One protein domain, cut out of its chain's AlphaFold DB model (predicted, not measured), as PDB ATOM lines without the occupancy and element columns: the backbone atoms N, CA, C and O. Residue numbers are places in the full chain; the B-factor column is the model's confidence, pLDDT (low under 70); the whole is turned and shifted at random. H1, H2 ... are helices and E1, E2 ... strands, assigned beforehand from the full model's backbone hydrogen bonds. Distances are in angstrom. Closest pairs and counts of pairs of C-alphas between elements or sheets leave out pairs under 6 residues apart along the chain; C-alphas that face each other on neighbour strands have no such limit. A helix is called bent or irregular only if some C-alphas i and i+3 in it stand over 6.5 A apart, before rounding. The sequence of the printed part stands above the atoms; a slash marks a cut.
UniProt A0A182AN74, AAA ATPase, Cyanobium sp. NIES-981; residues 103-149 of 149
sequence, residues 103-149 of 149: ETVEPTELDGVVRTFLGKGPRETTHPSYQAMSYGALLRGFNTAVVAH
ATOM      1  N   GLU A 103     124.853  84.768 100.255       91.69
ATOM      2  CA  GLU A 103     124.254  83.756 101.127       91.69
ATOM      3  C   GLU A 103     123.291  84.385 102.138       91.69
ATOM      4  O   GLU A 103     122.304  83.775 102.535       91.69
ATOM      5  N   THR A 104     123.571  85.622 102.556       95.00
ATOM      6  CA  THR A 104     122.807  86.354 103.571       95.00
ATOM      7  C   THR A 104     122.655  87.819 103.186       95.00
ATOM      8  O   THR A 104     123.483  88.380 102.464       95.00
ATOM      9  N   VAL A 105     121.590  88.458 103.662       96.81
ATOM     10  CA  VAL A 105     121.354  89.892 103.488       96.81
ATOM     11  C   VAL A 105     120.635  90.441 104.716       96.81
ATOM     12  O   VAL A 105     119.707  89.820 105.229       96.81
ATOM     13  N   GLU A 106     121.080  91.599 105.182       97.56
ATOM     14  CA  GLU A 106     120.526  92.331 106.315       97.56
ATOM     15  C   GLU A 106     119.984  93.683 105.821       97.56
ATOM     16  O   GLU A 106     120.632  94.341 104.991       97.56
ATOM     17  N   PRO A 107     118.807  94.120 106.302       96.94
ATOM     18  CA  PRO A 107     118.299  95.452 106.002       96.94
ATOM     19  C   PRO A 107     119.163  96.531 106.669       96.94
ATOM     20  O   PRO A 107     119.851  96.278 107.660       96.94
ATOM     21  N   THR A 108     119.102  97.750 106.140       97.50
ATOM     22  CA  THR A 108     119.669  98.949 106.773       97.50
ATOM     23  C   THR A 108     118.610 100.053 106.829       97.50
ATOM     24  O   THR A 108     117.559  99.947 106.202       97.50
ATOM     25  N   GLU A 109     118.893 101.129 107.564       97.25
ATOM     26  CA  GLU A 109     118.028 102.321 107.628       97.25
ATOM     27  C   GLU A 109     118.127 103.209 106.368       97.25
ATOM     28  O   GLU A 109     117.441 104.224 106.254       97.25
ATOM     29  N   LEU A 110     119.017 102.871 105.428       96.06
ATOM     30  CA  LEU A 110     119.263 103.639 104.211       96.06
ATOM     31  C   LEU A 110     118.423 103.081 103.054       96.06
ATOM     32  O   LEU A 110     118.462 101.886 102.764       96.06
ATOM     33  N   ASP A 111     117.710 103.958 102.344       94.00
ATOM     34  CA  ASP A 111     116.888 103.540 101.206       94.00
ATOM     35  C   ASP A 111     117.734 102.924 100.081       94.00
ATOM     36  O   ASP A 111     118.800 103.425  99.714       94.00
ATOM     37  N   GLY A 112     117.255 101.805  99.535       93.75
ATOM     38  CA  GLY A 112     117.937 101.070  98.474       93.75
ATOM     39  C   GLY A 112     119.313 100.511  98.855       93.75
ATOM     40  O   GLY A 112     120.075 100.154  97.954       93.75
ATOM     41  N   VAL A 113     119.651 100.413 100.145       97.38
ATOM     42  CA  VAL A 113     120.924  99.870 100.641       97.38
ATOM     43  C   VAL A 113     120.664  98.654 101.525       97.38
ATOM     44  O   VAL A 113     119.691  98.582 102.265       97.38
ATOM     45  N   VAL A 114     121.551  97.671 101.430       97.69
ATOM     46  CA  VAL A 114     121.550  96.467 102.263       97.69
ATOM     47  C   VAL A 114     122.951  96.173 102.757       97.69
ATOM     48  O   VAL A 114     123.939  96.597 102.151       97.69
ATOM     49  N   ARG A 115     123.048  95.405 103.836       97.94
ATOM     50  CA  ARG A 115     124.313  94.913 104.370       97.94
ATOM     51  C   ARG A 115     124.439  93.419 104.087       97.94
ATOM     52  O   ARG A 115     123.523  92.646 104.325       97.94
ATOM     53  N   THR A 116     125.568  93.002 103.528       97.38
ATOM     54  CA  THR A 116     125.833  91.592 103.189       97.38
ATOM     55  C   THR A 116     127.329  91.299 103.231       97.38
ATOM     56  O   THR A 116     128.157  92.213 103.211       97.38
ATOM     57  N   PHE A 117     127.706  90.025 103.321       95.88
ATOM     58  CA  PHE A 117     129.104  89.614 103.326       95.88
ATOM     59  C   PHE A 117     129.700  89.690 101.915       95.88
ATOM     60  O   PHE A 117     129.305  88.952 101.017       95.88
ATOM     61  N   LEU A 118     130.687  90.568 101.716       91.25
ATOM     62  CA  LEU A 118     131.355  90.774 100.431       91.25
ATOM     63  C   LEU A 118     132.875  90.687 100.585       91.25
ATOM     64  O   LEU A 118     133.523  91.518 101.233       91.25
ATOM     65  N   GLY A 119     133.476  89.698  99.925       87.25
ATOM     66  CA  GLY A 119     134.919  89.484  99.944       87.25
ATOM     67  C   GLY A 119     135.421  89.076 101.328       87.25
ATOM     68  O   GLY A 119     135.385  87.903 101.671       87.25
ATOM     69  N   LYS A 120     135.935  90.037 102.106       90.81
ATOM     70  CA  LYS A 120     136.585  89.781 103.408       90.81
ATOM     71  C   LYS A 120     135.722  90.128 104.627       90.81
ATOM     72  O   LYS A 120     136.215  90.028 105.745       90.81
ATOM     73  N   GLY A 121     134.489  90.592 104.442       94.75
ATOM     74  CA  GLY A 121     133.656  91.001 105.570       94.75
ATOM     75  C   GLY A 121     132.296  91.566 105.170       94.75
ATOM     76  O   GLY A 121     132.037  91.761 103.979       94.75
ATOM     77  N   PRO A 122     131.438  91.866 106.158       95.94
ATOM     78  CA  PRO A 122     130.166  92.537 105.930       95.94
ATOM     79  C   PRO A 122     130.383  93.958 105.400       95.94
ATOM     80  O   PRO A 122     131.233  94.701 105.900       95.94
ATOM     81  N   ARG A 123     129.615  94.336 104.379       96.56
ATOM     82  CA  ARG A 123     129.651  95.652 103.733       96.56
ATOM     83  C   ARG A 123     128.244  96.113 103.394       96.56
ATOM     84  O   ARG A 123     127.391  95.299 103.053       96.56
ATOM     85  N   GLU A 124     128.038  97.420 103.446       97.25
ATOM     86  CA  GLU A 124     126.855  98.057 102.872       97.25
ATOM     87  C   GLU A 124     127.021  98.186 101.356       97.25
ATOM     88  O   GLU A 124     128.104  98.495 100.854       97.25
ATOM     89  N   THR A 125     125.955  97.904 100.618       96.31
ATOM     90  CA  THR A 125     125.929  97.937  99.156       96.31
ATOM     91  C   THR A 125     124.519  98.235  98.658       96.31
ATOM     92  O   THR A 125     123.542  98.091  99.390       96.31
ATOM     93  N   THR A 126     124.391  98.643  97.399       96.06
ATOM     94  CA  THR A 126     123.085  98.889  96.781       96.06
ATOM     95  C   THR A 126     122.262  97.601  96.708       96.06
ATOM     96  O   THR A 126     122.763  96.556  96.285       96.06
ATOM     97  N   HIS A 127     120.981  97.689  97.059       96.56
ATOM     98  CA  HIS A 127     120.019  96.605  96.923       96.56
ATOM     99  C   HIS A 127     119.893  96.189  95.440       96.56
ATOM    100  O   HIS A 127     119.687  97.056  94.584       96.56
ATOM    101  N   PRO A 128     119.933  94.886  95.099       95.31
ATOM    102  CA  PRO A 128     119.890  94.411  93.708       95.31
ATOM    103  C   PRO A 128     118.670  94.911  92.920       95.31
ATOM    104  O   PRO A 128     118.800  95.382  91.795       95.31
ATOM    105  N   SER A 129     117.484  94.916  93.535       94.56
ATOM    106  CA  SER A 129     116.271  95.481  92.921       94.56
ATOM    107  C   SER A 129     116.389  96.969  92.579       94.56
ATOM    108  O   SER A 129     115.881  97.393  91.543       94.56
ATOM    109  N   TYR A 130     117.090  97.760  93.401       95.75
ATOM    110  CA  TYR A 130     117.351  99.164  93.084       95.75
ATOM    111  C   TYR A 130     118.306  99.286  91.890       95.75
ATOM    112  O   TYR A 130     118.084 100.113  91.005       95.75
ATOM    113  N   GLN A 131     119.324  98.419  91.804       94.62
ATOM    114  CA  GLN A 131     120.220  98.352  90.642       94.62
ATOM    115  C   GLN A 131     119.436  98.042  89.356       94.62
ATOM    116  O   GLN A 131     119.496  98.833  88.412       94.62
ATOM    117  N   ALA A 132     118.622  96.981  89.351       96.00
ATOM    118  CA  ALA A 132     117.794  96.596  88.207       96.00
ATOM    119  C   ALA A 132     116.813  97.705  87.781       96.00
ATOM    120  O   ALA A 132     116.706  98.032  86.595       96.00
ATOM    121  N   MET A 133     116.143  98.343  88.749       95.06
ATOM    122  CA  MET A 133     115.263  99.488  88.499       95.06
ATOM    123  C   MET A 133     116.029 100.646  87.847       95.06
ATOM    124  O   MET A 133     115.572 101.191  86.836       95.06
ATOM    125  N   SER A 134     117.217 100.978  88.366       94.19
ATOM    126  CA  SER A 134     118.042 102.070  87.841       94.19
ATOM    127  C   SER A 134     118.464 101.837  86.386       94.19
ATOM    128  O   SER A 134     118.471 102.771  85.584       94.19
ATOM    129  N   TYR A 135     118.738 100.585  86.003       94.81
ATOM    130  CA  TYR A 135     119.043 100.224  84.619       94.81
ATOM    131  C   TYR A 135     117.837 100.419  83.703       94.81
ATOM    132  O   TYR A 135     117.972 101.011  82.633       94.81
ATOM    133  N   GLY A 136     116.648  99.993  84.138       93.62
ATOM    134  CA  GLY A 136     115.410 100.230  83.398       93.62
ATOM    135  C   GLY A 136     115.120 101.720  83.204       93.62
ATOM    136  O   GLY A 136     114.701 102.132  82.122       93.62
ATOM    137  N   ALA A 137     115.381 102.545  84.224       92.44
ATOM    138  CA  ALA A 137     115.247 103.997  84.124       92.44
ATOM    139  C   ALA A 137     116.228 104.598  83.104       92.44
ATOM    140  O   ALA A 137     115.813 105.391  82.259       92.44
ATOM    141  N   LEU A 138     117.497 104.173  83.126       90.88
ATOM    142  CA  LEU A 138     118.510 104.609  82.159       90.88
ATOM    143  C   LEU A 138     118.137 104.232  80.720       90.88
ATOM    144  O   LEU A 138     118.181 105.084  79.836       90.88
ATOM    145  N   LEU A 139     117.738 102.979  80.481       88.94
ATOM    146  CA  LEU A 139     117.354 102.505  79.147       88.94
ATOM    147  C   LEU A 139     116.148 103.270  78.587       88.94
ATOM    148  O   LEU A 139     116.149 103.644  77.416       88.94
ATOM    149  N   ARG A 140     115.142 103.560  79.426       88.19
ATOM    150  CA  ARG A 140     114.015 104.418  79.031       88.19
ATOM    151  C   ARG A 140     114.478 105.833  78.693       88.19
ATOM    152  O   ARG A 140     114.072 106.359  77.665       88.19
ATOM    153  N   GLY A 141     115.349 106.420  79.513       81.12
ATOM    154  CA  GLY A 141     115.888 107.764  79.284       81.12
ATOM    155  C   GLY A 141     116.622 107.905  77.947       81.12
ATOM    156  O   GLY A 141     116.386 108.871  77.226       81.12
ATOM    157  N   PHE A 142     117.451 106.922  77.575       71.44
ATOM    158  CA  PHE A 142     118.127 106.914  76.270       71.44
ATOM    159  C   PHE A 142     117.148 106.787  75.100       71.44
ATOM    160  O   PHE A 142     117.260 107.533  74.132       71.44
ATOM    161  N   ASN A 143     116.173 105.878  75.192       60.28
ATOM    162  CA  ASN A 143     115.208 105.674  74.111       60.28
ATOM    163  C   ASN A 143     114.318 106.905  73.888       60.28
ATOM    164  O   ASN A 143     114.030 107.242  72.744       60.28
ATOM    165  N   THR A 144     113.935 107.621  74.950       59.31
ATOM    166  CA  THR A 144     113.153 108.860  74.818       59.31
ATOM    167  C   THR A 144     113.952 109.982  74.148       59.31
ATOM    168  O   THR A 144     113.388 110.741  73.365       59.31
ATOM    169  N   ALA A 145     115.265 110.073  74.394       54.94
ATOM    170  CA  ALA A 145     116.117 111.096  73.781       54.94
ATOM    171  C   ALA A 145     116.322 110.897  72.266       54.94
ATOM    172  O   ALA A 145     116.524 111.868  71.548       54.94
ATOM    173  N   VAL A 146     116.243 109.657  71.767       52.88
ATOM    174  CA  VAL A 146     116.419 109.342  70.334       52.88
ATOM    175  C   VAL A 146     115.156 109.629  69.512       52.88
ATOM    176  O   VAL A 146     115.263 109.953  68.338       52.88
ATOM    177  N   VAL A 147     113.962 109.553  70.109       43.72
ATOM    178  CA  VAL A 147     112.691 109.833  69.404       43.72
ATOM    179  C   VAL A 147     112.429 111.343  69.254       43.72
ATOM    180  O   VAL A 147     111.595 111.748  68.451       43.72
ATOM    181  N   ALA A 148     113.138 112.188  70.008       38.38
ATOM    182  CA  ALA A 148     112.917 113.634  70.051       38.38
ATOM    183  C   ALA A 148     113.778 114.460  69.063       38.38
ATOM    184  O   ALA A 148     113.826 115.684  69.200       38.38
ATOM    185  N   HIS A 149     114.440 113.830  68.085       35.91
ATOM    186  CA  HIS A 149     115.279 114.507  67.085       35.91
ATOM    187  C   HIS A 149     114.952 114.092  65.652       35.91
ATOM    188  O   HIS A 149     114.879 112.872  65.392       35.91
TER     189      HIS A 149
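What this domain is: This is residues 103 to 149 of the 149 residues of the protein "AAA ATPase" of Cyanobium sp. NIES-981 (UniProt A0A182AN74). Picture a small head made of a two-stranded hairpin, E1 and E2, with a single long helix, H1, that leaves it as a straight arm and makes most of the length. The first stretch of the printed part loops past the hairpin, and residues 106 to 107 pair as strands do with residues 114 to 115 of E1; residues 132 to 149, of which 132 to 147 belong to H1, stick out free of the head. The printed part has 47 residues, with two named strands and one named helix in the order E1, E2, H1; the sheet, E1 - E2, is antiparallel and the class is mixed, helices and strands. The whole is extended, with a radius of gyration of the C-alphas of 15.4 A, and a rod spanning 49 by 22 by 13 A.

Where its parts are: Begin at C-alpha 103, at (124.254, 83.756, 101.127), and read through residues 103 to 112, which hold no named element. At C-alpha 113, at (120.924, 99.870, 100.641), you reach strand E1, residues 113 to 118, 13.8 A from first to last C-alpha. After Gly 119 and Lys 120 comes strand E2, residues 121 to 126, 15.8 A long. Past His 127, find C-alpha 128 at (119.890, 94.411, 93.708); from there helix H1 runs through residues 128 to 147, 29.7 A, to C-alpha 147 at (112.691, 109.833, 69.404).

How they stand to each other: Look first at residues 106 to 107, a stretch too short to be named, which pairs with residues 114 to 115 of E1, antiparallel. E1 and E2 are antiparallel neighbours and form a hairpin, with 146 degrees between their N-to-C directions. Among the C-alphas that face each other, those of Phe 117 and Pro 122 are 4.1 A apart and those of Val 113 and Thr 126 are 4.5 A apart. On the backbone, N 123 and O 116 are within hydrogen-bond range at 2.8 A, and so are N 114 and O 125 at 2.9 A. Go on through the tight link of one residue from E2 to H1. E1 and H1 are apart, but only just: their closest C-alphas are 8.4 A from each other. Within H1, which is not bent, 15 of 16 pairs of O i and N i+4 are within hydrogen-bond range.

The domain as a whole: The two C-alphas farthest apart are those of Lys 120 and His 149, 48.8 A from each other. The printed part has no cut, and it ends at His 149, the chain's last residue. The links E1 to E2 and E2 to H1 are both tight. In the B-factor column the mean pLDDT of the printed part is 87.2; look at residues 143 to 149 to find the model's low confidence, under 70.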